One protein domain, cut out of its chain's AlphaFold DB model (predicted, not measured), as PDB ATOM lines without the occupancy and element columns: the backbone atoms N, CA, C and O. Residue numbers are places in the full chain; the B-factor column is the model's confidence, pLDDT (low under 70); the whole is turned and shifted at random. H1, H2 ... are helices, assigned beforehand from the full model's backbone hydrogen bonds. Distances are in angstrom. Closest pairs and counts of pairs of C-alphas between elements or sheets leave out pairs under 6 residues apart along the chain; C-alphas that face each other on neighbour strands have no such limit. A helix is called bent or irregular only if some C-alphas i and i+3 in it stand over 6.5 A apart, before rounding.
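AT A GLANCE: This is residues 310 to 507 of the 547 residues of an uncharacterized protein of Pseudocohnilembus persalinus (UniProt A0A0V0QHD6). Three long helices, H1, H2 and H3, form a slim up-and-down bundle, each running against the one before it, at one end of an elongated body. H7 packs on residues 408 to 420 of H3 and runs on past them to H4, which follows H3 in the chain; kinked H6 reaches back from the far end to H2, the centres of H4, H6 and H7 make a loose triangle, and tiny H5 lies near the far tip. The 198 printed residues hold seven named helices, H1 to H7 in order, and no named strand: the class is all helix. The whole is loose, with a radius of gyration of the C-alphas of 20.9 A and spans of 70 by 40 by 30 A.

HOW THE PARTS SIT: H1, residues 310 to 332, and H2, residues 354 to 389, form a helical hairpin and only just touch, with 3 pairs of C-alphas within 8 A; the closest C-alphas are those of Val 321 and Arg 370, 6.5 A apart. H3, residues 393 to 422, forms a second helical hairpin with H2, opposite ways at a shallow tilt of 5 degrees, the closest C-alphas being those of Arg 382 and Val 396, 6.3 A apart. H1 touches H3, the same way at a shallow tilt of 9 degrees, with Lys 318 and Thr 406 closest, their C-alphas 6.7 A apart. H4, residues 424 to 434, meets H3 only through their link, and H5, residues 437 to 440, touches no helix. H6, residues 445 to 473, has a kink of 50 degrees near residue 462; with residues 466 to 473 alone it touches H2 at a steep tilt of 54 degrees, C-alphas 368 and 473 being closest at 6.0 A. H7, residues 479 to 500, touches H3 with residues 481 to 490 alone, at a steep tilt of 39 degrees; the closest C-alphas, of Ala 415 and Ile 486, are 4.6 A apart. H7 also touches H4, closest at the C-alphas of Leu 431 and Ala 497, 6.4 A apart. Every O i to N i+4 pair is within hydrogen-bond range in H4, against 17 of 19 in H1, 31 of 32 in H2, 24 of 26 in H3, 13 of 25 in H6 and 17 of 18 in H7; H5 is too short for such a pair.

IN THESE COORDINATES: H1 begins at C-alpha 310 (22.464, 45.724, 24.411) and is 34.6 A long; it is irregular, with C-alphas 328 and 331 7.2 A apart. H2 is 51.5 A long, H3 41.7 A, H4 15.4 A and H5 5.2 A. H6, 41.1 A, is only just irregular, with C-alphas 450 and 453 6.7 A apart. H7, 30.3 A, ends at C-alpha 500 (6.109, 0.316, 30.115).

THE WHOLE: The C-alphas of Lys 390 and Ser 442, 69.7 A apart, are the two farthest apart. The printed part has no cut. The link from H1 to H2, 21 residues, is long; the other links are tight. Mean pLDDT of the printed part is 71.9, and 83 residues are under 70, among them 327 to 352, 425 to 445 and 495 to 507.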
ATOM      1  N   ILE A 310      22.733  46.796  25.376       82.62
ATOM      2  CA  ILE A 310      22.464  45.724  24.411       82.62
ATOM      3  C   ILE A 310      22.268  44.392  25.139       82.62
ATOM      4  O   ILE A 310      21.263  43.714  24.920       82.62
ATOM      5  N   PHE A 311      23.165  44.035  26.064       83.06
ATOM      6  CA  PHE A 311      23.015  42.806  26.848       83.06
ATOM      7  C   PHE A 311      21.733  42.780  27.668       83.06
ATOM      8  O   PHE A 311      21.069  41.744  27.764       83.06
ATOM      9  N   LYS A 312      21.369  43.917  28.258       84.69
ATOM     10  CA  LYS A 312      20.147  44.038  29.042       84.69
ATOM     11  C   LYS A 312      18.910  43.870  28.170       84.69
ATOM     12  O   LYS A 312      18.040  43.089  28.538       84.69
ATOM     13  N   ALA A 313      18.868  44.499  26.997       83.19
ATOM     14  CA  ALA A 313      17.781  44.343  26.033       83.19
ATOM     15  C   ALA A 313      17.645  42.886  25.550       83.19
ATOM     16  O   ALA A 313      16.531  42.362  25.487       83.19
ATOM     17  N   VAL A 314      18.765  42.202  25.279       84.25
ATOM     18  CA  VAL A 314      18.788  40.767  24.944       84.25
ATOM     19  C   VAL A 314      18.218  39.931  26.083       84.25
ATOM     20  O   VAL A 314      17.329  39.104  25.875       84.25
ATOM     21  N   LYS A 315      18.711  40.154  27.305       87.19
ATOM     22  CA  LYS A 315      18.270  39.426  28.495       87.19
ATOM     23  C   LYS A 315      16.775  39.626  28.748       87.19
ATOM     24  O   LYS A 315      16.062  38.643  28.926       87.19
ATOM     25  N   THR A 316      16.296  40.868  28.706       85.56
ATOM     26  CA  THR A 316      14.881  41.203  28.898       85.56
ATOM     27  C   THR A 316      14.000  40.528  27.851       85.56
ATOM     28  O   THR A 316      12.979  39.944  28.213       85.56
ATOM     29  N   TYR A 317      14.402  40.526  26.576       87.56
ATOM     30  CA  TYR A 317      13.639  39.840  25.534       87.56
ATOM     31  C   TYR A 317      13.605  38.318  25.744       87.56
ATOM     32  O   TYR A 317      12.540  37.700  25.688       87.56
ATOM     33  N   LYS A 318      14.749  37.699  26.065       89.12
ATOM     34  CA  LYS A 318      14.824  36.265  26.396       89.12
ATOM     35  C   LYS A 318      13.892  35.897  27.551       89.12
ATOM     36  O   LYS A 318      13.168  34.904  27.473       89.12
ATOM     37  N   GLU A 319      13.914  36.678  28.626       88.69
ATOM     38  CA  GLU A 319      13.055  36.471  29.794       88.69
ATOM     39  C   GLU A 319      11.574  36.651  29.444       88.69
ATOM     40  O   GLU A 319      10.743  35.853  29.882       88.69
ATOM     41  N   PHE A 320      11.241  37.632  28.603       87.12
ATOM     42  CA  PHE A 320       9.891  37.830  28.080       87.12
ATOM     43  C   PHE A 320       9.402  36.613  27.280       87.12
ATOM     44  O   PHE A 320       8.308  36.101  27.540       87.12
ATOM     45  N   VAL A 321      10.228  36.070  26.378       87.44
ATOM     46  CA  VAL A 321       9.909  34.844  25.629       87.44
ATOM     47  C   VAL A 321       9.728  33.657  26.578       87.44
ATOM     48  O   VAL A 321       8.677  33.021  26.546       87.44
ATOM     49  N   LYS A 322      10.681  33.395  27.483       85.12
ATOM     50  CA  LYS A 322      10.584  32.287  28.456       85.12
ATOM     51  C   LYS A 322       9.322  32.399  29.328       85.12
ATOM     52  O   LYS A 322       8.607  31.413  29.504       85.12
ATOM     53  N   LYS A 323       9.004  33.596  29.834       84.50
ATOM     54  CA  LYS A 323       7.800  33.849  30.644       84.50
ATOM     55  C   LYS A 323       6.517  33.646  29.839       84.50
ATOM     56  O   LYS A 323       5.585  33.013  30.323       84.50
ATOM     57  N   SER A 324       6.472  34.156  28.610       82.06
ATOM     58  CA  SER A 324       5.294  34.016  27.751       82.06
ATOM     59  C   SER A 324       5.044  32.562  27.328       82.06
ATOM     60  O   SER A 324       3.892  32.139  27.302       82.06
ATOM     61  N   LEU A 325       6.100  31.772  27.096       80.94
ATOM     62  CA  LEU A 325       5.997  30.325  26.879       80.94
ATOM     63  C   LEU A 325       5.462  29.607  28.120       80.94
ATOM     64  O   LEU A 325       4.550  28.793  28.010       80.94
ATOM     65  N   LYS A 326       5.970  29.941  29.313       74.06
ATOM     66  CA  LYS A 326       5.488  29.346  30.568       74.06
ATOM     67  C   LYS A 326       3.993  29.593  30.786       74.06
ATOM     68  O   LYS A 326       3.296  28.672  31.194       74.06
ATOM     69  N   ASN A 327       3.500  30.794  30.483       69.69
ATOM     70  CA  ASN A 327       2.081  31.137  30.625       69.69
ATOM     71  C   ASN A 327       1.176  30.383  29.637       69.69
ATOM     72  O   ASN A 327       0.045  30.069  29.989       69.69
ATOM     73  N   LEU A 328       1.667  30.071  28.431       67.44
ATOM     74  CA  LEU A 328       0.941  29.239  27.462       67.44
ATOM     75  C   LEU A 328       0.844  27.773  27.915       67.44
ATOM     76  O   LEU A 328      -0.133  27.104  27.608       67.44
ATOM     77  N   VAL A 329       1.837  27.294  28.669       58.78
ATOM     78  CA  VAL A 329       1.921  25.906  29.161       58.78
ATOM     79  C   VAL A 329       1.258  25.732  30.541       58.78
ATOM     80  O   VAL A 329       0.827  24.639  30.900       58.78
ATOM     81  N   GLN A 330       1.142  26.798  31.341       44.81
ATOM     82  CA  GLN A 330       0.676  26.725  32.732       44.81
ATOM     83  C   GLN A 330      -0.777  26.284  32.985       44.81
ATOM     84  O   GLN A 330      -0.985  25.741  34.070       44.81
ATOM     85  N   PRO A 331      -1.760  26.381  32.065       47.66
ATOM     86  CA  PRO A 331      -3.071  25.773  32.301       47.66
ATOM     87  C   PRO A 331      -3.018  24.239  32.431       47.66
ATOM     88  O   PRO A 331      -4.007  23.634  32.828       47.66
ATOM     89  N   GLN A 332      -1.883  23.603  32.107       44.41
ATOM     90  CA  GLN A 332      -1.715  22.146  32.097       44.41
ATOM     91  C   GLN A 332      -0.685  21.621  33.109       44.41
ATOM     92  O   GLN A 332      -0.427  20.425  33.134       44.41
ATOM     93  N   ASN A 333      -0.084  22.468  33.956       35.72
ATOM     94  CA  ASN A 333       0.961  22.014  34.891       35.72
ATOM     95  C   ASN A 333       0.436  21.453  36.225       35.72
ATOM     96  O   ASN A 333       1.166  20.706  36.870       35.72
ATOM     97  N   ASP A 334      -0.811  21.729  36.619       36.84
ATOM     98  CA  ASP A 334      -1.382  21.143  37.850       36.84
ATOM     99  C   ASP A 334      -1.856  19.693  37.661       36.84
ATOM    100  O   ASP A 334      -2.157  18.984  38.620       36.84
ATOM    101  N   GLN A 335      -1.828  19.207  36.424       37.00
ATOM    102  CA  GLN A 335      -1.800  17.790  36.121       37.00
ATOM    103  C   GLN A 335      -0.746  17.607  35.046       37.00
ATOM    104  O   GLN A 335      -1.042  17.784  33.870       37.00
ATOM    105  N   GLN A 336       0.471  17.210  35.424       37.88
ATOM    106  CA  GLN A 336       1.288  16.411  34.515       37.88
ATOM    107  C   GLN A 336       0.388  15.269  34.042       37.88
ATOM    108  O   GLN A 336       0.212  14.285  34.759       37.88
ATOM    109  N   GLN A 337      -0.269  15.440  32.895       43.97
ATOM    110  CA  GLN A 337      -1.157  14.445  32.335       43.97
ATOM    111  C   GLN A 337      -0.256  13.349  31.785       43.97
ATOM    112  O   GLN A 337       0.039  13.277  30.592       43.97
ATOM    113  N   GLN A 338       0.247  12.530  32.704       43.78
ATOM    114  CA  GLN A 338       0.878  11.265  32.411       43.78
ATOM    115  C   GLN A 338      -0.067  10.508  31.473       43.78
ATOM    116  O   GLN A 338      -1.290  10.591  31.610       43.78
ATOM    117  N   PHE A 339       0.493   9.813  30.487       42.16
ATOM    118  CA  PHE A 339      -0.256   8.802  29.749       42.16
ATOM    119  C   PHE A 339      -0.659   7.743  30.776       42.16
ATOM    120  O   PHE A 339       0.146   6.895  31.150       42.16
ATOM    121  N   VAL A 340      -1.856   7.878  31.344       43.38
ATOM    122  CA  VAL A 340      -2.383   6.926  32.319       43.38
ATOM    123  C   VAL A 340      -2.763   5.670  31.550       43.38
ATOM    124  O   VAL A 340      -3.333   5.768  30.467       43.38
ATOM    125  N   GLN A 341      -2.453   4.497  32.100       40.06
ATOM    126  CA  GLN A 341      -2.876   3.215  31.542       40.06
ATOM    127  C   GLN A 341      -4.374   3.266  31.195       40.06
ATOM    128  O   GLN A 341      -5.210   3.532  32.064       40.06
ATOM    129  N   TYR A 342      -4.712   3.074  29.918       39.81
ATOM    130  CA  TYR A 342      -6.095   3.116  29.463       39.81
ATOM    131  C   TYR A 342      -6.846   1.919  30.050       39.81
ATOM    132  O   TYR A 342      -6.537   0.769  29.761       39.81
ATOM    133  N   THR A 343      -7.807   2.195  30.931       37.66
ATOM    134  CA  THR A 343      -8.628   1.182  31.620       37.66
ATOM    135  C   THR A 343     -10.034   1.057  31.020       37.66
ATOM    136  O   THR A 343     -10.859   0.291  31.517       37.66
ATOM    137  N   GLY A 344     -10.326   1.810  29.954       38.28
ATOM    138  CA  GLY A 344     -11.610   1.796  29.255       38.28
ATOM    139  C   GLY A 344     -11.676   0.751  28.138       38.28
ATOM    140  O   GLY A 344     -10.662   0.317  27.606       38.28
ATOM    141  N   LYS A 345     -12.894   0.363  27.743       36.59
ATOM    142  CA  LYS A 345     -13.133  -0.210  26.404       36.59
ATOM    143  C   LYS A 345     -12.919   0.903  25.375       36.59
ATOM    144  O   LYS A 345     -13.302   2.019  25.718       36.59
ATOM    145  N   PRO A 346     -12.404   0.626  24.159       39.28
ATOM    146  CA  PRO A 346     -12.219   1.643  23.126       39.28
ATOM    147  C   PRO A 346     -13.550   2.356  22.881       39.28
ATOM    148  O   PRO A 346     -14.479   1.811  22.281       39.28
ATOM    149  N   THR A 347     -13.691   3.542  23.458       39.31
ATOM    150  CA  THR A 347     -14.808   4.443  23.198       39.31
ATOM    151  C   THR A 347     -14.575   5.115  21.856       39.31
ATOM    152  O   THR A 347     -13.432   5.304  21.457       39.31
ATOM    153  N   GLN A 348     -15.673   5.428  21.164       43.19
ATOM    154  CA  GLN A 348     -15.697   6.106  19.866       43.19
ATOM    155  C   GLN A 348     -14.630   7.204  19.759       43.19
ATOM    156  O   GLN A 348     -14.520   8.009  20.684       43.19
ATOM    157  N   LEU A 349     -13.938   7.236  18.611       44.91
ATOM    158  CA  LEU A 349     -13.030   8.300  18.171       44.91
ATOM    159  C   LEU A 349     -13.535   9.670  18.622       44.91
ATOM    160  O   LEU A 349     -14.538  10.174  18.103       44.91
ATOM    161  N   ILE A 350     -12.845  10.265  19.596       52.41
ATOM    162  CA  ILE A 350     -13.086  11.652  19.987       52.41
ATOM    163  C   ILE A 350     -12.232  12.495  19.049       52.41
ATOM    164  O   ILE A 350     -11.089  12.823  19.343       52.41
ATOM    165  N   TYR A 351     -12.785  12.818  17.883       57.69
ATOM    166  CA  TYR A 351     -12.173  13.815  17.018       57.69
ATOM    167  C   TYR A 351     -12.286  15.189  17.677       57.69
ATOM    168  O   TYR A 351     -13.366  15.572  18.139       57.69
ATOM    169  N   LEU A 352     -11.184  15.944  17.672       63.41
ATOM    170  CA  LEU A 352     -11.221  17.367  17.997       63.41
ATOM    171  C   LEU A 352     -12.263  18.056  17.109       63.41
ATOM    172  O   LEU A 352     -12.333  17.801  15.904       63.41
ATOM    173  N   THR A 353     -13.060  18.953  17.688       72.81
ATOM    174  CA  THR A 353     -13.949  19.795  16.881       72.81
ATOM    175  C   THR A 353     -13.124  20.709  15.975       72.81
ATOM    176  O   THR A 353     -11.980  21.045  16.287       72.81
ATOM    177  N   GLU A 354     -13.702  21.164  14.861       74.94
ATOM    178  CA  GLU A 354     -13.040  22.119  13.960       74.94
ATOM    179  C   GLU A 354     -12.562  23.372  14.721       74.94
ATOM    180  O   GLU A 354     -11.417  23.800  14.569       74.94
ATOM    181  N   ASP A 355     -13.380  23.883  15.648       76.94
ATOM    182  CA  ASP A 355     -13.017  25.007  16.519       76.94
ATOM    183  C   ASP A 355     -11.802  24.701  17.414       76.94
ATOM    184  O   ASP A 355     -10.934  25.559  17.600       76.94
ATOM    185  N   GLN A 356     -11.694  23.479  17.950       74.50
ATOM    186  CA  GLN A 356     -10.539  23.048  18.747       74.50
ATOM    187  C   GLN A 356      -9.278  22.901  17.890       74.50
ATOM    188  O   GLN A 356      -8.197  23.302  18.321       74.50
ATOM    189  N   GLN A 357      -9.399  22.381  16.667       74.81
ATOM    190  CA  GLN A 357      -8.280  22.284  15.727       74.81
ATOM    191  C   GLN A 357      -7.766  23.676  15.330       74.81
ATOM    192  O   GLN A 357      -6.561  23.933  15.390       74.81
ATOM    193  N   ILE A 358      -8.669  24.609  15.006       79.06
ATOM    194  CA  ILE A 358      -8.332  26.009  14.703       79.06
ATOM    195  C   ILE A 358      -7.651  26.674  15.905       79.06
ATOM    196  O   ILE A 358      -6.635  27.365  15.752       79.06
ATOM    197  N   HIS A 359      -8.176  26.451  17.111       82.44
ATOM    198  CA  HIS A 359      -7.598  26.977  18.342       82.44
ATOM    199  C   HIS A 359      -6.182  26.433  18.593       82.44
ATOM    200  O   HIS A 359      -5.250  27.215  18.797       82.44
ATOM    201  N   ASN A 360      -5.991  25.114  18.492       80.75
ATOM    202  CA  ASN A 360      -4.698  24.455  18.680       80.75
ATOM    203  C   ASN A 360      -3.657  24.940  17.667       80.75
ATOM    204  O   ASN A 360      -2.536  25.288  18.045       80.75
ATOM    205  N   LEU A 361      -4.032  25.057  16.391       82.94
ATOM    206  CA  LEU A 361      -3.164  25.615  15.353       82.94
ATOM    207  C   LEU A 361      -2.815  27.086  15.622       82.94
ATOM    208  O   LEU A 361      -1.680  27.501  15.382       82.94
ATOM    209  N   THR A 362      -3.745  27.873  16.167       83.44
ATOM    210  CA  THR A 362      -3.497  29.274  16.548       83.44
ATOM    211  C   THR A 362      -2.489  29.372  17.696       83.44
ATOM    212  O   THR A 362      -1.525  30.138  17.609       83.44
ATOM    213  N   ILE A 363      -2.632  28.543  18.735       83.69
ATOM    214  CA  ILE A 363      -1.656  28.475  19.834       83.69
ATOM    215  C   ILE A 363      -0.299  27.987  19.315       83.69
ATOM    216  O   ILE A 363       0.737  28.583  19.615       83.69
ATOM    217  N   PHE A 364      -0.273  26.946  18.485       87.19
ATOM    218  CA  PHE A 364       0.969  26.417  17.928       87.19
ATOM    219  C   PHE A 364       1.697  27.441  17.045       87.19
ATOM    220  O   PHE A 364       2.920  27.597  17.121       87.19
ATOM    221  N   LYS A 365       0.946  28.220  16.257       86.31
ATOM    222  CA  LYS A 365       1.462  29.365  15.497       86.31
ATOM    223  C   LYS A 365       2.126  30.396  16.416       86.31
ATOM    224  O   LYS A 365       3.218  30.871  16.105       86.31
ATOM    225  N   SER A 366       1.501  30.699  17.552       85.44
ATOM    226  CA  SER A 366       2.027  31.596  18.589       85.44
ATOM    227  C   SER A 366       3.368  31.099  19.158       85.44
ATOM    228  O   SER A 366       4.300  31.889  19.345       85.44
ATOM    229  N   LEU A 367       3.521  29.785  19.370       87.62
ATOM    230  CA  LEU A 367       4.795  29.178  19.783       87.62
ATOM    231  C   LEU A 367       5.879  29.329  18.703       87.62
ATOM    232  O   LEU A 367       7.006  29.720  19.010       87.62
ATOM    233  N   CYS A 368       5.533  29.086  17.434       88.88
ATOM    234  CA  CYS A 368       6.466  29.228  16.313       88.88
ATOM    235  C   CYS A 368       6.961  30.675  16.151       88.88
ATOM    236  O   CYS A 368       8.152  30.889  15.925       88.88
ATOM    237  N   TYR A 369       6.078  31.670  16.310       87.88
ATOM    238  CA  TYR A 369       6.465  33.080  16.204       87.88
ATOM    239  C   TYR A 369       7.490  33.500  17.246       87.88
ATOM    240  O   TYR A 369       8.394  34.254  16.915       87.88
ATOM    241  N   ARG A 370       7.413  32.995  18.481       88.19
ATOM    242  CA  ARG A 370       8.410  33.312  19.519       88.19
ATOM    243  C   ARG A 370       9.815  32.888  19.115       88.19
ATOM    244  O   ARG A 370      10.767  33.625  19.349       88.19
ATOM    245  N   LEU A 371       9.938  31.730  18.473       89.88
ATOM    246  CA  LEU A 371      11.213  31.240  17.965       89.88
ATOM    247  C   LEU A 371      11.687  32.029  16.738       89.88
ATOM    248  O   LEU A 371      12.857  32.400  16.660       89.88
ATOM    249  N   GLY A 372      10.782  32.330  15.802       89.31
ATOM    250  CA  GLY A 372      11.094  33.165  14.641       89.31
ATOM    251  C   GLY A 372      11.538  34.578  15.031       89.31
ATOM    252  O   GLY A 372      12.520  35.090  14.502       89.31
ATOM    253  N   ASN A 373      10.871  35.169  16.017       89.69
ATOM    254  CA  ASN A 373      11.214  36.453  16.608       89.69
ATOM    255  C   ASN A 373      12.577  36.443  17.310       89.69
ATOM    256  O   ASN A 373      13.370  37.364  17.130       89.69
ATOM    257  N   LEU A 374      12.853  35.397  18.097       90.62
ATOM    258  CA  LEU A 374      14.131  35.223  18.783       90.62
ATOM    259  C   LEU A 374      15.291  35.221  17.778       90.62
ATOM    260  O   LEU A 374      16.251  35.968  17.950       90.62
ATOM    261  N   ASN A 375      15.163  34.439  16.703       89.38
ATOM    262  CA  ASN A 375      16.180  34.369  15.656       89.38
ATOM    263  C   ASN A 375      16.283  35.670  14.843       89.38
ATOM    264  O   ASN A 375      17.378  36.063  14.450       89.38
ATOM    265  N   PHE A 376      15.165  36.367  14.617       90.06
ATOM    266  CA  PHE A 376      15.189  37.683  13.982       90.06
ATOM    267  C   PHE A 376      16.013  38.682  14.802       90.06
ATOM    268  O   PHE A 376      16.894  39.338  14.251       90.06
ATOM    269  N   ILE A 377      15.770  38.778  16.112       89.75
ATOM    270  CA  ILE A 377      16.492  39.709  16.990       89.75
ATOM    271  C   ILE A 377      17.976  39.346  17.073       89.75
ATOM    272  O   ILE A 377      18.812  40.243  16.995       89.75
ATOM    273  N   GLU A 378      18.310  38.060  17.197       90.06
ATOM    274  CA  GLU A 378      19.696  37.579  17.153       90.06
ATOM    275  C   GLU A 378      20.409  38.064  15.881       90.06
ATOM    276  O   GLU A 378      21.470  38.681  15.961       90.06
ATOM    277  N   GLU A 379      19.798  37.859  14.712       88.25
ATOM    278  CA  GLU A 379      20.377  38.257  13.430       88.25
ATOM    279  C   GLU A 379      20.503  39.781  13.301       88.25
ATOM    280  O   GLU A 379      21.541  40.282  12.866       88.25
ATOM    281  N   GLN A 380      19.482  40.537  13.718       87.75
ATOM    282  CA  GLN A 380      19.538  41.999  13.713       87.75
ATOM    283  C   GLN A 380      20.641  42.524  14.634       87.75
ATOM    284  O   GLN A 380      21.373  43.432  14.248       87.75
ATOM    285  N   LEU A 381      20.809  41.942  15.822       83.62
ATOM    286  CA  LEU A 381      21.882  42.305  16.745       83.62
ATOM    287  C   LEU A 381      23.251  41.941  16.199       83.62
ATOM    288  O   LEU A 381      24.157  42.761  16.284       83.62
ATOM    289  N   ARG A 382      23.405  40.768  15.587       82.62
ATOM    290  CA  ARG A 382      24.651  40.363  14.934       82.62
ATOM    291  C   ARG A 382      25.036  41.358  13.837       82.62
ATOM    292  O   ARG A 382      26.153  41.873  13.838       82.62
ATOM    293  N   VAL A 383      24.109  41.675  12.930       82.25
ATOM    294  CA  VAL A 383      24.346  42.610  11.818       82.25
ATOM    295  C   VAL A 383      24.576  44.032  12.326       82.25
ATOM    296  O   VAL A 383      25.585  44.646  11.978       82.25
ATOM    297  N   GLY A 384      23.682  44.545  13.170       75.69
ATOM    298  CA  GLY A 384      23.765  45.894  13.718       75.69
ATOM    299  C   GLY A 384      25.024  46.082  14.556       75.69
ATOM    300  O   GLY A 384      25.803  46.999  14.311       75.69
ATOM    301  N   TYR A 385      25.315  45.178  15.491       73.44
ATOM    302  CA  TYR A 385      26.511  45.283  16.323       73.44
ATOM    303  C   TYR A 385      27.801  45.271  15.491       73.44
ATOM    304  O   TYR A 385      28.677  46.109  15.699       73.44
ATOM    305  N   LEU A 386      27.911  44.385  14.493       69.38
ATOM    306  CA  LEU A 386      29.071  44.358  13.595       69.38
ATOM    307  C   LEU A 386      29.210  45.652  12.777       69.38
ATOM    308  O   LEU A 386      30.331  46.119  12.558       69.38
ATOM    309  N   GLN A 387      28.096  46.259  12.360       72.69
ATOM    310  CA  GLN A 387      28.100  47.549  11.670       72.69
ATOM    311  C   GLN A 387      28.511  48.711  12.588       72.69
ATOM    312  O   GLN A 387      29.232  49.609  12.141       72.69
ATOM    313  N   HIS A 388      28.077  48.701  13.850       67.38
ATOM    314  CA  HIS A 388      28.268  49.815  14.783       67.38
ATOM    315  C   HIS A 388      29.587  49.749  15.567       67.38
ATOM    316  O   HIS A 388      30.175  50.799  15.813       67.38
ATOM    317  N   PHE A 389      30.084  48.556  15.908       65.88
ATOM    318  CA  PHE A 389      31.211  48.394  16.838       65.88
ATOM    319  C   PHE A 389      32.487  47.846  16.208       65.88
ATOM    320  O   PHE A 389      33.514  47.907  16.870       65.88
ATOM    321  N   LYS A 390      32.445  47.349  14.956       62.47
ATOM    322  CA  LYS A 390      33.546  46.900  14.058       62.47
ATOM    323  C   LYS A 390      34.717  46.065  14.635       62.47
ATOM    324  O   LYS A 390      35.536  45.596  13.849       62.47
ATOM    325  N   GLN A 391      34.833  45.845  15.943       57.38
ATOM    326  CA  GLN A 391      36.076  45.417  16.596       57.38
ATOM    327  C   GLN A 391      35.876  44.473  17.790       57.38
ATOM    328  O   GLN A 391      36.816  43.770  18.145       57.38
ATOM    329  N   ASP A 392      34.673  44.352  18.359       66.31
ATOM    330  CA  ASP A 392      34.443  43.469  19.510       66.31
ATOM    331  C   ASP A 392      33.726  42.169  19.108       66.31
ATOM    332  O   ASP A 392      32.514  42.003  19.248       66.31
ATOM    333  N   LYS A 393      34.497  41.227  18.557       69.94
ATOM    334  CA  LYS A 393      33.976  39.906  18.173       69.94
ATOM    335  C   LYS A 393      33.541  39.069  19.379       69.94
ATOM    336  O   LYS A 393      32.692  38.198  19.216       69.94
ATOM    337  N   GLN A 394      34.109  39.307  20.563       75.56
ATOM    338  CA  GLN A 394      33.801  38.520  21.758       75.56
ATOM    339  C   GLN A 394      32.378  38.793  22.247       75.56
ATOM    340  O   GLN A 394      31.664  37.849  22.583       75.56
ATOM    341  N   LEU A 395      31.932  40.053  22.203       72.69
ATOM    342  CA  LEU A 395      30.566  40.409  22.587       72.69
ATOM    343  C   LEU A 395      29.511  39.726  21.708       72.69
ATOM    344  O   LEU A 395      28.510  39.224  22.213       72.69
ATOM    345  N   VAL A 396      29.749  39.672  20.392       78.00
ATOM    346  CA  VAL A 396      28.841  39.011  19.437       78.00
ATOM    347  C   VAL A 396      28.700  37.531  19.771       78.00
ATOM    348  O   VAL A 396      27.582  37.034  19.848       78.00
ATOM    349  N   VAL A 397      29.816  36.849  20.050       82.06
ATOM    350  CA  VAL A 397      29.808  35.432  20.440       82.06
ATOM    351  C   VAL A 397      29.011  35.220  21.729       82.06
ATOM    352  O   VAL A 397      28.165  34.332  21.776       82.06
ATOM    353  N   GLN A 398      29.203  36.064  22.748       80.62
ATOM    354  CA  GLN A 398      28.444  35.971  24.003       80.62
ATOM    355  C   GLN A 398      26.935  36.181  23.796       80.62
ATOM    356  O   GLN A 398      26.113  35.517  24.433       80.62
ATOM    357  N   ILE A 399      26.552  37.095  22.898       80.06
ATOM    358  CA  ILE A 399      25.152  37.317  22.524       80.06
ATOM    359  C   ILE A 399      24.590  36.072  21.818       80.06
ATOM    360  O   ILE A 399      23.550  35.565  22.238       80.06
ATOM    361  N   GLU A 400      25.283  35.542  20.809       84.44
ATOM    362  CA  GLU A 400      24.873  34.339  20.065       84.44
ATOM    363  C   GLU A 400      24.729  33.113  20.986       84.44
ATOM    364  O   GLU A 400      23.727  32.397  20.938       84.44
ATOM    365  N   GLU A 401      25.691  32.872  21.880       85.56
ATOM    366  CA  GLU A 401      25.622  31.787  22.868       85.56
ATOM    367  C   GLU A 401      24.411  31.933  23.797       85.56
ATOM    368  O   GLU A 401      23.688  30.966  24.057       85.56
ATOM    369  N   SER A 402      24.131  33.162  24.239       82.50
ATOM    370  CA  SER A 402      22.961  33.479  25.055       82.50
ATOM    371  C   SER A 402      21.647  33.186  24.311       82.50
ATOM    372  O   SER A 402      20.700  32.662  24.915       82.50
ATOM    373  N   PHE A 403      21.566  33.472  23.010       89.00
ATOM    374  CA  PHE A 403      20.392  33.150  22.195       89.00
ATOM    375  C   PHE A 403      20.217  31.642  21.993       89.00
ATOM    376  O   PHE A 403      19.102  31.148  22.190       89.00
ATOM    377  N   LYS A 404      21.295  30.887  21.731       88.31
ATOM    378  CA  LYS A 404      21.254  29.420  21.536       88.31
ATOM    379  C   LYS A 404      20.609  28.666  22.701       88.31
ATOM    380  O   LYS A 404      19.810  27.760  22.479       88.31
ATOM    381  N   GLU A 405      20.905  29.051  23.941       87.38
ATOM    382  CA  GLU A 405      20.291  28.446  25.135       87.38
ATOM    383  C   GLU A 405      18.758  28.613  25.135       87.38
ATOM    384  O   GLU A 405      18.005  27.691  25.455       87.38
ATOM    385  N   THR A 406      18.276  29.795  24.737       89.19
ATOM    386  CA  THR A 406      16.835  30.094  24.695       89.19
ATOM    387  C   THR A 406      16.171  29.478  23.471       89.19
ATOM    388  O   THR A 406      15.036  29.017  23.569       89.19
ATOM    389  N   GLU A 407      16.885  29.402  22.349       91.88
ATOM    390  CA  GLU A 407      16.457  28.686  21.151       91.88
ATOM    391  C   GLU A 407      16.191  27.212  21.478       91.88
ATOM    392  O   GLU A 407      15.096  26.719  21.214       91.88
ATOM    393  N   GLN A 408      17.131  26.535  22.149       90.00
ATOM    394  CA  GLN A 408      16.957  25.136  22.545       90.00
ATOM    395  C   GLN A 408      15.756  24.953  23.476       90.00
ATOM    396  O   GLN A 408      14.993  23.998  23.321       90.00
ATOM    397  N   TYR A 409      15.562  25.869  24.429       88.69
ATOM    398  CA  TYR A 409      14.386  25.859  25.298       88.69
ATOM    399  C   TYR A 409      13.086  25.964  24.486       88.69
ATOM    400  O   TYR A 409      12.184  25.152  24.675       88.69
ATOM    401  N   CYS A 410      13.014  26.894  23.527       89.94
ATOM    402  CA  CYS A 410      11.857  27.046  22.646       89.94
ATOM    403  C   CYS A 410      11.615  25.791  21.795       89.94
ATOM    404  O   CYS A 410      10.475  25.340  21.702       89.94
ATOM    405  N   CYS A 411      12.665  25.200  21.215       89.94
ATOM    406  CA  CYS A 411      12.577  23.962  20.434       89.94
ATOM    407  C   CYS A 411      11.976  22.818  21.260       89.94
ATOM    408  O   CYS A 411      11.030  22.171  20.811       89.94
ATOM    409  N   LYS A 412      12.464  22.624  22.493       87.94
ATOM    410  CA  LYS A 412      11.923  21.635  23.436       87.94
ATOM    411  C   LYS A 412      10.460  21.907  23.770       87.94
ATOM    412  O   LYS A 412       9.651  20.986  23.751       87.94
ATOM    413  N   THR A 413      10.099  23.162  24.042       87.12
ATOM    414  CA  THR A 413       8.711  23.539  24.345       87.12
ATOM    415  C   THR A 413       7.778  23.310  23.156       87.12
ATOM    416  O   THR A 413       6.693  22.767  23.348       87.12
ATOM    417  N   ILE A 414       8.181  23.679  21.936       88.44
ATOM    418  CA  ILE A 414       7.390  23.460  20.712       88.44
ATOM    419  C   ILE A 414       7.166  21.965  20.483       88.44
ATOM    420  O   ILE A 414       6.028  21.548  20.278       88.44
ATOM    421  N   ALA A 415       8.232  21.161  20.556       87.31
ATOM    422  CA  ALA A 415       8.154  19.716  20.366       87.31
ATOM    423  C   ALA A 415       7.270  19.041  21.421       87.31
ATOM    424  O   ALA A 415       6.407  18.233  21.079       87.31
ATOM    425  N   TYR A 416       7.436  19.427  22.689       85.88
ATOM    426  CA  TYR A 416       6.613  18.917  23.775       85.88
ATOM    427  C   TYR A 416       5.131  19.234  23.555       85.88
ATOM    428  O   TYR A 416       4.307  18.331  23.611       85.88
ATOM    429  N   ASN A 417       4.783  20.489  23.249       83.19
ATOM    430  CA  ASN A 417       3.384  20.870  23.026       83.19
ATOM    431  C   ASN A 417       2.789  20.167  21.799       83.19
ATOM    432  O   ASN A 417       1.647  19.725  21.848       83.19
ATOM    433  N   LEU A 418       3.558  20.000  20.720       86.25
ATOM    434  CA  LEU A 418       3.094  19.242  19.559       86.25
ATOM    435  C   LEU A 418       2.663  17.825  19.951       86.25
ATOM    436  O   LEU A 418       1.538  17.424  19.680       86.25
ATOM    437  N   VAL A 419       3.549  17.085  20.617       79.62
ATOM    438  CA  VAL A 419       3.350  15.653  20.880       79.62
ATOM    439  C   VAL A 419       2.431  15.408  22.078       79.62
ATOM    440  O   VAL A 419       1.509  14.605  22.002       79.62
ATOM    441  N   HIS A 420       2.679  16.098  23.190       75.56
ATOM    442  CA  HIS A 420       2.044  15.820  24.480       75.56
ATOM    443  C   HIS A 420       0.784  16.638  24.747       75.56
ATOM    444  O   HIS A 420       0.074  16.332  25.702       75.56
ATOM    445  N   VAL A 421       0.510  17.662  23.936       77.62
ATOM    446  CA  VAL A 421      -0.665  18.522  24.108       77.62
ATOM    447  C   VAL A 421      -1.582  18.417  22.901       77.62
ATOM    448  O   VAL A 421      -2.710  17.959  23.038       77.62
ATOM    449  N   PHE A 422      -1.094  18.785  21.719       79.44
ATOM    450  CA  PHE A 422      -1.940  18.903  20.532       79.44
ATOM    451  C   PHE A 422      -2.272  17.569  19.873       79.44
ATOM    452  O   PHE A 422      -3.382  17.402  19.387       79.44
ATOM    453  N   LEU A 423      -1.332  16.624  19.873       77.06
ATOM    454  CA  LEU A 423      -1.526  15.302  19.272       77.06
ATOM    455  C   LEU A 423      -1.821  14.218  20.312       77.06
ATOM    456  O   LEU A 423      -1.934  13.047  19.960       77.06
ATOM    457  N   LYS A 424      -1.929  14.580  21.594       74.19
ATOM    458  CA  LYS A 424      -2.044  13.620  22.694       74.19
ATOM    459  C   LYS A 424      -3.225  12.677  22.513       74.19
ATOM    460  O   LYS A 424      -3.050  11.478  22.671       74.19
ATOM    461  N   GLU A 425      -4.406  13.209  22.214       68.19
ATOM    462  CA  GLU A 425      -5.629  12.412  22.067       68.19
ATOM    463  C   GLU A 425      -5.503  11.444  20.885       68.19
ATOM    464  O   GLU A 425      -5.669  10.241  21.076       68.19
ATOM    465  N   SER A 426      -5.044  11.936  19.733       68.25
ATOM    466  CA  SER A 426      -4.803  11.142  18.525       68.25
ATOM    467  C   SER A 426      -3.744  10.047  18.735       68.25
ATOM    468  O   SER A 426      -3.947   8.902  18.334       68.25
ATOM    469  N   PHE A 427      -2.623  10.356  19.408       67.81
ATOM    470  CA  PHE A 427      -1.587   9.369  19.749       67.81
ATOM    471  C   PHE A 427      -2.071   8.361  20.791       67.81
ATOM    472  O   PHE A 427      -1.867   7.168  20.596       67.81
ATOM    473  N   CYS A 428      -2.690   8.813  21.887       61.88
ATOM    474  CA  CYS A 428      -3.246   7.947  22.928       61.88
ATOM    475  C   CYS A 428      -4.213   6.942  22.320       61.88
ATOM    476  O   CYS A 428      -4.077   5.749  22.542       61.88
ATOM    477  N   GLU A 429      -5.189   7.414  21.551       61.59
ATOM    478  CA  GLU A 429      -6.209   6.552  20.975       61.59
ATOM    479  C   GLU A 429      -5.613   5.501  20.034       61.59
ATOM    480  O   GLU A 429      -5.920   4.311  20.150       61.59
ATOM    481  N   HIS A 430      -4.721   5.918  19.136       64.75
ATOM    482  CA  HIS A 430      -4.060   5.006  18.212       64.75
ATOM    483  C   HIS A 430      -3.195   3.973  18.950       64.75
ATOM    484  O   HIS A 430      -3.267   2.777  18.676       64.75
ATOM    485  N   LEU A 431      -2.431   4.418  19.947       62.69
ATOM    486  CA  LEU A 431      -1.602   3.533  20.755       62.69
ATOM    487  C   LEU A 431      -2.455   2.575  21.595       62.69
ATOM    488  O   LEU A 431      -2.200   1.382  21.601       62.69
ATOM    489  N   TYR A 432      -3.514   3.028  22.258       58.47
ATOM    490  CA  TYR A 432      -4.334   2.145  23.093       58.47
ATOM    491  C   TYR A 432      -5.197   1.165  22.292       58.47
ATOM    492  O   TYR A 432      -5.488   0.081  22.791       58.47
ATOM    493  N   SER A 433      -5.598   1.512  21.066       59.19
ATOM    494  CA  SER A 433      -6.380   0.614  20.203       59.19
ATOM    495  C   SER A 433      -5.534  -0.454  19.506       59.19
ATOM    496  O   SER A 433      -6.040  -1.550  19.261       59.19
ATOM    497  N   GLU A 434      -4.258  -0.175  19.222       58.97
ATOM    498  CA  GLU A 434      -3.387  -1.077  18.451       58.97
ATOM    499  C   GLU A 434      -2.209  -1.669  19.247       58.97
ATOM    500  O   GLU A 434      -1.574  -2.608  18.774       58.97
ATOM    501  N   PHE A 435      -1.921  -1.167  20.456       57.47
ATOM    502  CA  PHE A 435      -0.766  -1.557  21.286       57.47
ATOM    503  C   PHE A 435      -1.156  -2.115  22.661       57.47
ATOM    504  O   PHE A 435      -0.338  -2.097  23.575       57.47
ATOM    505  N   ASP A 436      -2.370  -2.643  22.833       59.91
ATOM    506  CA  ASP A 436      -2.735  -3.423  24.027       59.91
ATOM    507  C   ASP A 436      -1.939  -4.744  24.084       59.91
ATOM    508  O   ASP A 436      -1.823  -5.477  23.101       59.91
ATOM    509  N   SER A 437      -1.430  -5.078  25.269       58.06
ATOM    510  CA  SER A 437      -0.878  -6.375  25.671       58.06
ATOM    511  C   SER A 437      -1.606  -7.594  25.081       58.06
ATOM    512  O   SER A 437      -0.954  -8.554  24.673       58.06
ATOM    513  N   GLN A 438      -2.940  -7.582  24.983       59.78
ATOM    514  CA  GLN A 438      -3.712  -8.682  24.397       59.78
ATOM    515  C   GLN A 438      -3.515  -8.791  22.881       59.78
ATOM    516  O   GLN A 438      -3.438  -9.902  22.353       59.78
ATOM    517  N   PHE A 439      -3.394  -7.664  22.176       62.81
ATOM    518  CA  PHE A 439      -3.109  -7.625  20.742       62.81
ATOM    519  C   PHE A 439      -1.683  -8.108  20.460       62.81
ATOM    520  O   PHE A 439      -1.489  -9.016  19.654       62.81
ATOM    521  N   PHE A 440      -0.693  -7.597  21.198       62.06
ATOM    522  CA  PHE A 440       0.701  -8.024  21.050       62.06
ATOM    523  C   PHE A 440       0.911  -9.519  21.286       62.06
ATOM    524  O   PHE A 440       1.650 -10.162  20.546       62.06
ATOM    525  N   ASN A 441       0.222 -10.083  22.278       60.47
ATOM    526  CA  ASN A 441       0.321 -11.504  22.595       60.47
ATOM    527  C   ASN A 441      -0.465 -12.412  21.629       60.47
ATOM    528  O   ASN A 441      -0.308 -13.630  21.686       60.47
ATOM    529  N   SER A 442      -1.327 -11.862  20.761       62.19
ATOM    530  CA  SER A 442      -2.219 -12.646  19.887       62.19
ATOM    531  C   SER A 442      -1.970 -12.472  18.386       62.19
ATOM    532  O   SER A 442      -2.454 -13.278  17.585       62.19
ATOM    533  N   VAL A 443      -1.209 -11.453  17.977       64.44
ATOM    534  CA  VAL A 443      -0.965 -11.143  16.566       64.44
ATOM    535  C   VAL A 443       0.319 -11.790  16.054       64.44
ATOM    536  O   VAL A 443       1.402 -11.614  16.599       64.44
ATOM    537  N   MET A 444       0.201 -12.509  14.937       66.56
ATOM    538  CA  MET A 444       1.352 -13.037  14.200       66.56
ATOM    539  C   MET A 444       2.127 -11.910  13.510       66.56
ATOM    540  O   MET A 444       1.523 -11.003  12.930       66.56
ATOM    541  N   VAL A 445       3.459 -12.016  13.497       65.06
ATOM    542  CA  VAL A 445       4.384 -11.012  12.935       65.06
ATOM    543  C   VAL A 445       4.011 -10.609  11.501       65.06
ATOM    544  O   VAL A 445       4.025  -9.423  11.176       65.06
ATOM    545  N   GLU A 446       3.602 -11.555  10.649       70.06
ATOM    546  CA  GLU A 446       3.242 -11.251   9.255       70.06
ATOM    547  C   GLU A 446       1.952 -10.424   9.138       70.06
ATOM    548  O   GLU A 446       1.825  -9.585   8.247       70.06
ATOM    549  N   LYS A 447       0.992 -10.615  10.054       64.56
ATOM    550  CA  LYS A 447      -0.231  -9.795  10.107       64.56
ATOM    551  C   LYS A 447       0.059  -8.404  10.660       64.56
ATOM    552  O   LYS A 447      -0.465  -7.427  10.128       64.56
ATOM    553  N   PHE A 448       0.935  -8.322  11.661       64.56
ATOM    554  CA  PHE A 448       1.401  -7.060  12.230       64.56
ATOM    555  C   PHE A 448       2.049  -6.166  11.158       64.56
ATOM    556  O   PHE A 448       1.670  -5.007  11.001       64.56
ATOM    557  N   GLN A 449       2.949  -6.728  10.342       60.84
ATOM    558  CA  GLN A 449       3.663  -5.996   9.283       60.84
ATOM    559  C   GLN A 449       2.749  -5.397   8.199       60.84
ATOM    560  O   GLN A 449       3.101  -4.384   7.598       60.84
ATOM    561  N   VAL A 450       1.582  -5.997   7.936       64.81
ATOM    562  CA  VAL A 450       0.657  -5.547   6.877       64.81
ATOM    563  C   VAL A 450      -0.379  -4.541   7.390       64.81
ATOM    564  O   VAL A 450      -0.792  -3.651   6.642       64.81
ATOM    565  N   GLN A 451      -0.828  -4.676   8.640       61.50
ATOM    566  CA  GLN A 451      -1.880  -3.824   9.209       61.50
ATOM    567  C   GLN A 451      -1.344  -2.469   9.678       61.50
ATOM    568  O   GLN A 451      -1.970  -1.441   9.429       61.50
ATOM    569  N   TYR A 452      -0.154  -2.457  10.271       60.72
ATOM    570  CA  TYR A 452       0.351  -1.309  11.016       60.72
ATOM    571  C   TYR A 452       0.804  -0.087  10.178       60.72
ATOM    572  O   TYR A 452       0.584   1.053  10.588       60.72
ATOM    573  N   PRO A 453       1.357  -0.233   8.955       56.41
ATOM    574  CA  PRO A 453       1.673   0.931   8.118       56.41
ATOM    575  C   PRO A 453       0.446   1.778   7.739       56.41
ATOM    576  O   PRO A 453       0.583   2.977   7.495       56.41
ATOM    577  N   LYS A 454      -0.748   1.164   7.672       54.06
ATOM    578  CA  LYS A 454      -2.008   1.834   7.298       54.06
ATOM    579  C   LYS A 454      -2.610   2.655   8.431       54.06
ATOM    580  O   LYS A 454      -3.395   3.564   8.175       54.06
ATOM    581  N   SER A 455      -2.285   2.324   9.670       55.59
ATOM    582  CA  SER A 455      -2.906   2.939  10.829       55.59
ATOM    583  C   SER A 455      -2.158   4.193  11.291       55.59
ATOM    584  O   SER A 455      -2.784   5.202  11.614       55.59
ATOM    585  N   PHE A 456      -0.838   4.233  11.097       59.25
ATOM    586  CA  PHE A 456      -0.056   5.470  11.172       59.25
ATOM    587  C   PHE A 456      -0.414   6.529  10.129       59.25
ATOM    588  O   PHE A 456      -0.179   7.717  10.349       59.25
ATOM    589  N   THR A 457      -0.973   6.131   8.985       58.62
ATOM    590  CA  THR A 457      -1.303   7.069   7.904       58.62
ATOM    591  C   THR A 457      -2.378   8.078   8.339       58.62
ATOM    592  O   THR A 457      -2.363   9.225   7.901       58.62
ATOM    593  N   ASN A 458      -3.251   7.717   9.283       56.50
ATOM    594  CA  ASN A 458      -4.251   8.641   9.826       56.50
ATOM    595  C   ASN A 458      -3.632   9.696  10.762       56.50
ATOM    596  O   ASN A 458      -4.018  10.860  10.699       56.50
ATOM    597  N   LEU A 459      -2.604   9.334  11.544       61.97
ATOM    598  CA  LEU A 459      -1.831  10.282  12.363       61.97
ATOM    599  C   LEU A 459      -1.048  11.290  11.509       61.97
ATOM    600  O   LEU A 459      -0.821  12.423  11.935       61.97
ATOM    601  N   THR A 460      -0.647  10.905  10.290       64.25
ATOM    602  CA  THR A 460       0.134  11.793   9.413       64.25
ATOM    603  C   THR A 460      -0.644  13.012   8.917       64.25
ATOM    604  O   THR A 460      -0.032  14.057   8.722       64.25
ATOM    605  N   HIS A 461      -1.974  12.939   8.791       66.00
ATOM    606  CA  HIS A 461      -2.775  14.072   8.315       66.00
ATOM    607  C   HIS A 461      -2.834  15.236   9.317       66.00
ATOM    608  O   HIS A 461      -2.650  16.384   8.918       66.00
ATOM    609  N   GLU A 462      -3.025  14.961  10.610       66.12
ATOM    610  CA  GLU A 462      -2.998  16.006  11.645       66.12
ATOM    611  C   GLU A 462      -1.574  16.524  11.870       66.12
ATOM    612  O   GLU A 462      -1.348  17.727  12.010       66.12
ATOM    613  N   PHE A 463      -0.588  15.625  11.829       77.75
ATOM    614  CA  PHE A 463       0.827  15.973  11.927       77.75
ATOM    615  C   PHE A 463       1.282  16.898  10.785       77.75
ATOM    616  O   PHE A 463       2.085  17.814  10.999       77.75
ATOM    617  N   ASP A 464       0.746  16.704   9.578       81.00
ATOM    618  CA  ASP A 464       1.103  17.471   8.387       81.00
ATOM    619  C   ASP A 464       0.824  18.968   8.534       81.00
ATOM    620  O   ASP A 464       1.636  19.782   8.084       81.00
ATOM    621  N   ASP A 465      -0.273  19.370   9.175       82.31
ATOM    622  CA  ASP A 465      -0.614  20.790   9.313       82.31
ATOM    623  C   ASP A 465       0.319  21.517  10.291       82.31
ATOM    624  O   ASP A 465       0.814  22.610   9.982       82.31
ATOM    625  N   TYR A 466       0.696  20.870  11.396       86.62
ATOM    626  CA  TYR A 466       1.732  21.382  12.299       86.62
ATOM    627  C   TYR A 466       3.110  21.428  11.624       86.62
ATOM    628  O   TYR A 466       3.844  22.414  11.754       86.62
ATOM    629  N   MET A 467       3.461  20.415  10.827       86.50
ATOM    630  CA  MET A 467       4.722  20.403  10.081       86.50
ATOM    631  C   MET A 467       4.764  21.463   8.975       86.50
ATOM    632  O   MET A 467       5.813  22.081   8.754       86.50
ATOM    633  N   LYS A 468       3.641  21.737   8.298       85.56
ATOM    634  CA  LYS A 468       3.508  22.874   7.372       85.56
ATOM    635  C   LYS A 468       3.702  24.196   8.113       85.56
ATOM    636  O   LYS A 468       4.401  25.069   7.595       85.56
ATOM    637  N   MET A 469       3.153  24.343   9.324       85.19
ATOM    638  CA  MET A 469       3.382  25.527  10.161       85.19
ATOM    639  C   MET A 469       4.863  25.698  10.510       85.19
ATOM    640  O   MET A 469       5.400  26.781  10.275       85.19
ATOM    641  N   ILE A 470       5.542  24.641  10.971       87.81
ATOM    642  CA  ILE A 470       6.989  24.653  11.250       87.81
ATOM    643  C   ILE A 470       7.767  25.100  10.009       87.81
ATOM    644  O   ILE A 470       8.525  26.066  10.066       87.81
ATOM    645  N   LYS A 471       7.533  24.457   8.858       85.44
ATOM    646  CA  LYS A 471       8.229  24.776   7.599       85.44
ATOM    647  C   LYS A 471       8.014  26.221   7.145       85.44
ATOM    648  O   LYS A 471       8.885  26.791   6.494       85.44
ATOM    649  N   LYS A 472       6.852  26.800   7.454       84.75
ATOM    650  CA  LYS A 472       6.464  28.153   7.040       84.75
ATOM    651  C   LYS A 472       6.931  29.243   8.007       84.75
ATOM    652  O   LYS A 472       7.153  30.370   7.574       84.75
ATOM    653  N   ARG A 473       7.009  28.946   9.306       84.00
ATOM    654  CA  ARG A 473       7.178  29.948  10.376       84.00
ATOM    655  C   ARG A 473       8.504  29.873  11.103       84.00
ATOM    656  O   ARG A 473       8.785  30.766  11.888       84.00
ATOM    657  N   ILE A 474       9.294  28.832  10.872       86.00
ATOM    658  CA  ILE A 474      10.556  28.623  11.574       86.00
ATOM    659  C   ILE A 474      11.704  28.735  10.567       86.00
ATOM    660  O   ILE A 474      11.607  28.189   9.464       86.00
ATOM    661  N   PRO A 475      12.797  29.437  10.914       84.56
ATOM    662  CA  PRO A 475      13.982  29.497  10.071       84.56
ATOM    663  C   PRO A 475      14.512  28.101   9.724       84.56
ATOM    664  O   PRO A 475      14.600  27.221  10.585       84.56
ATOM    665  N   LYS A 476      14.902  27.895   8.460       86.62
ATOM    666  CA  LYS A 476      15.289  26.574   7.929       86.62
ATOM    667  C   LYS A 476      16.411  25.910   8.729       86.62
ATOM    668  O   LYS A 476      16.396  24.696   8.892       86.62
ATOM    669  N   GLN A 477      17.348  26.699   9.246       84.94
ATOM    670  CA  GLN A 477      18.475  26.225  10.046       84.94
ATOM    671  C   GLN A 477      18.072  25.673  11.425       84.94
ATOM    672  O   GLN A 477      18.825  24.896  12.009       84.94
ATOM    673  N   ILE A 478      16.889  26.031  11.939       86.38
ATOM    674  CA  ILE A 478      16.389  25.582  13.248       86.38
ATOM    675  C   ILE A 478      15.485  24.345  13.109       86.38
ATOM    676  O   ILE A 478      15.389  23.543  14.037       86.38
ATOM    677  N   ILE A 479      14.876  24.126  11.934       86.94
ATOM    678  CA  ILE A 479      13.976  22.987  11.674       86.94
ATOM    679  C   ILE A 479      14.586  21.631  12.086       86.94
ATOM    680  O   ILE A 479      13.886  20.879  12.765       86.94
ATOM    681  N   PRO A 480      15.857  21.294  11.767       86.12
ATOM    682  CA  PRO A 480      16.444  20.024  12.197       86.12
ATOM    683  C   PRO A 480      16.489  19.860  13.720       86.12
ATOM    684  O   PRO A 480      16.233  18.769  14.221       86.12
ATOM    685  N   LYS A 481      16.754  20.943  14.465       87.31
ATOM    686  CA  LYS A 481      16.818  20.921  15.936       87.31
ATOM    687  C   LYS A 481      15.455  20.603  16.542       87.31
ATOM    688  O   LYS A 481      15.359  19.790  17.454       87.31
ATOM    689  N   ILE A 482      14.396  21.195  15.992       86.12
ATOM    690  CA  ILE A 482      13.017  20.884  16.391       86.12
ATOM    691  C   ILE A 482      12.658  19.454  16.001       86.12
ATOM    692  O   ILE A 482      12.038  18.758  16.794       86.12
ATOM    693  N   GLY A 483      13.066  18.999  14.814       79.62
ATOM    694  CA  GLY A 483      12.830  17.630  14.359       79.62
ATOM    695  C   GLY A 483      13.389  16.586  15.328       79.62
ATOM    696  O   GLY A 483      12.673  15.657  15.685       79.62
ATOM    697  N   VAL A 484      14.621  16.780  15.811       82.62
ATOM    698  CA  VAL A 484      15.227  15.918  16.842       82.62
ATOM    699  C   VAL A 484      14.381  15.908  18.116       82.62
ATOM    700  O   VAL A 484      14.059  14.839  18.626       82.62
ATOM    701  N   GLU A 485      13.966  17.075  18.609       86.44
ATOM    702  CA  GLU A 485      13.143  17.152  19.821       86.44
ATOM    703  C   GLU A 485      11.749  16.524  19.625       86.44
ATOM    704  O   GLU A 485      11.253  15.854  20.528       86.44
ATOM    705  N   ILE A 486      11.121  16.666  18.451       83.38
ATOM    706  CA  ILE A 486       9.843  16.005  18.132       83.38
ATOM    707  C   ILE A 486      10.014  14.485  18.159       83.38
ATOM    708  O   ILE A 486       9.232  13.803  18.816       83.38
ATOM    709  N   ILE A 487      11.046  13.959  17.491       80.94
ATOM    710  CA  ILE A 487      11.337  12.519  17.460       80.94
ATOM    711  C   ILE A 487      11.580  11.992  18.877       80.94
ATOM    712  O   ILE A 487      11.037  10.950  19.231       80.94
ATOM    713  N   ASN A 488      12.324  12.729  19.707       74.81
ATOM    714  CA  ASN A 488      12.557  12.354  21.102       74.81
ATOM    715  C   ASN A 488      11.244  12.257  21.893       74.81
ATOM    716  O   ASN A 488      11.022  11.271  22.591       74.81
ATOM    717  N   ASN A 489      10.352  13.249  21.768       75.75
ATOM    718  CA  ASN A 489       9.061  13.229  22.463       75.75
ATOM    719  C   ASN A 489       8.164  12.089  21.951       75.75
ATOM    720  O   ASN A 489       7.574  11.376  22.758       75.75
ATOM    721  N   ILE A 490       8.110  11.855  20.634       78.75
ATOM    722  CA  ILE A 490       7.393  10.710  20.049       78.75
ATOM    723  C   ILE A 490       7.951   9.394  20.609       78.75
ATOM    724  O   ILE A 490       7.182   8.559  21.076       78.75
ATOM    725  N   GLY A 491       9.276   9.227  20.636       72.56
ATOM    726  CA  GLY A 491       9.937   8.041  21.187       72.56
ATOM    727  C   GLY A 491       9.570   7.773  22.648       72.56
ATOM    728  O   GLY A 491       9.268   6.635  22.995       72.56
ATOM    729  N   ILE A 492       9.501   8.819  23.481       72.12
ATOM    730  CA  ILE A 492       9.053   8.715  24.881       72.12
ATOM    731  C   ILE A 492       7.603   8.222  24.967       72.12
ATOM    732  O   ILE A 492       7.287   7.385  25.814       72.12
ATOM    733  N   VAL A 493       6.710   8.735  24.114       71.19
ATOM    734  CA  VAL A 493       5.305   8.296  24.074       71.19
ATOM    735  C   VAL A 493       5.205   6.831  23.651       71.19
ATOM    736  O   VAL A 493       4.522   6.061  24.323       71.19
ATOM    737  N   PHE A 494       5.923   6.434  22.596       71.94
ATOM    738  CA  PHE A 494       5.969   5.046  22.135       71.94
ATOM    739  C   PHE A 494       6.492   4.106  23.213       71.94
ATOM    740  O   PHE A 494       5.805   3.152  23.555       71.94
ATOM    741  N   GLN A 495       7.651   4.400  23.803       69.25
ATOM    742  CA  GLN A 495       8.232   3.573  24.859       69.25
ATOM    743  C   GLN A 495       7.241   3.347  26.008       69.25
ATOM    744  O   GLN A 495       7.019   2.208  26.417       69.25
ATOM    745  N   ARG A 496       6.580   4.411  26.473       66.38
ATOM    746  CA  ARG A 496       5.578   4.303  27.538       66.38
ATOM    747  C   ARG A 496       4.379   3.461  27.127       66.38
ATOM    748  O   ARG A 496       3.951   2.592  27.881       66.38
ATOM    749  N   ALA A 497       3.831   3.721  25.946       64.56
ATOM    750  CA  ALA A 497       2.625   3.057  25.478       64.56
ATOM    751  C   ALA A 497       2.839   1.577  25.150       64.56
ATOM    752  O   ALA A 497       1.946   0.771  25.389       64.56
ATOM    753  N   THR A 498       4.010   1.214  24.621       64.12
ATOM    754  CA  THR A 498       4.265  -0.138  24.122       64.12
ATOM    755  C   THR A 498       5.050  -1.000  25.100       64.12
ATOM    756  O   THR A 498       4.744  -2.182  25.208       64.12
ATOM    757  N   VAL A 499       6.046  -0.446  25.802       63.25
ATOM    758  CA  VAL A 499       6.945  -1.200  26.696       63.25
ATOM    759  C   VAL A 499       6.457  -1.113  28.140       63.25
ATOM    760  O   VAL A 499       6.112  -2.139  28.730       63.25
ATOM    761  N   ASP A 500       6.362   0.105  28.683       59.75
ATOM    762  CA  ASP A 500       6.109   0.316  30.115       59.75
ATOM    763  C   ASP A 500       4.699  -0.147  30.528       59.75
ATOM    764  O   ASP A 500       4.525  -0.809  31.553       59.75
ATOM    765  N   LEU A 501       3.674   0.172  29.725       61.12
ATOM    766  CA  LEU A 501       2.275  -0.143  30.042       61.12
ATOM    767  C   LEU A 501       1.883  -1.603  29.792       61.12
ATOM    768  O   LEU A 501       0.989  -2.113  30.471       61.12
ATOM    769  N   ASN A 502       2.555  -2.280  28.862       56.53
ATOM    770  CA  ASN A 502       2.296  -3.689  28.567       56.53
ATOM    771  C   ASN A 502       3.115  -4.640  29.432       56.53
ATOM    772  O   ASN A 502       2.925  -5.849  29.315       56.53
ATOM    773  N   LYS A 503       4.009  -4.106  30.282       56.81
ATOM    774  CA  LYS A 503       4.984  -4.897  31.042       56.81
ATOM    775  C   LYS A 503       5.599  -5.966  30.147       56.81
ATOM    776  O   LYS A 503       5.613  -7.143  30.505       56.81
ATOM    777  N   LEU A 504       6.012  -5.564  28.942       48.91
ATOM    778  CA  LEU A 504       6.804  -6.441  28.099       48.91
ATOM    779  C   LEU A 504       8.109  -6.658  28.866       48.91
ATOM    780  O   LEU A 504       9.025  -5.844  28.769       48.91
ATOM    781  N   ASP A 505       8.153  -7.718  29.676       40.81
ATOM    782  CA  ASP A 505       9.384  -8.304  30.178       40.81
ATOM    783  C   ASP A 505      10.117  -8.781  28.928       40.81
ATOM    784  O   ASP A 505       9.983  -9.916  28.480       40.81
ATOM    785  N   MET A 506      10.847  -7.869  28.299       40.34
ATOM    786  CA  MET A 506      12.041  -8.264  27.596       40.34
ATOM    787  C   MET A 506      13.102  -8.354  28.684       40.34
ATOM    788  O   MET A 506      13.656  -7.315  29.059       40.34
ATOM    789  N   PRO A 507      13.395  -9.550  29.235       35.12
ATOM    790  CA  PRO A 507      14.713  -9.746  29.788       35.12
ATOM    791  C   PRO A 507      15.638  -9.507  28.599       35.12
ATOM    792  O   PRO A 507      15.715 -10.319  27.681       35.12
TER     793      PRO A 507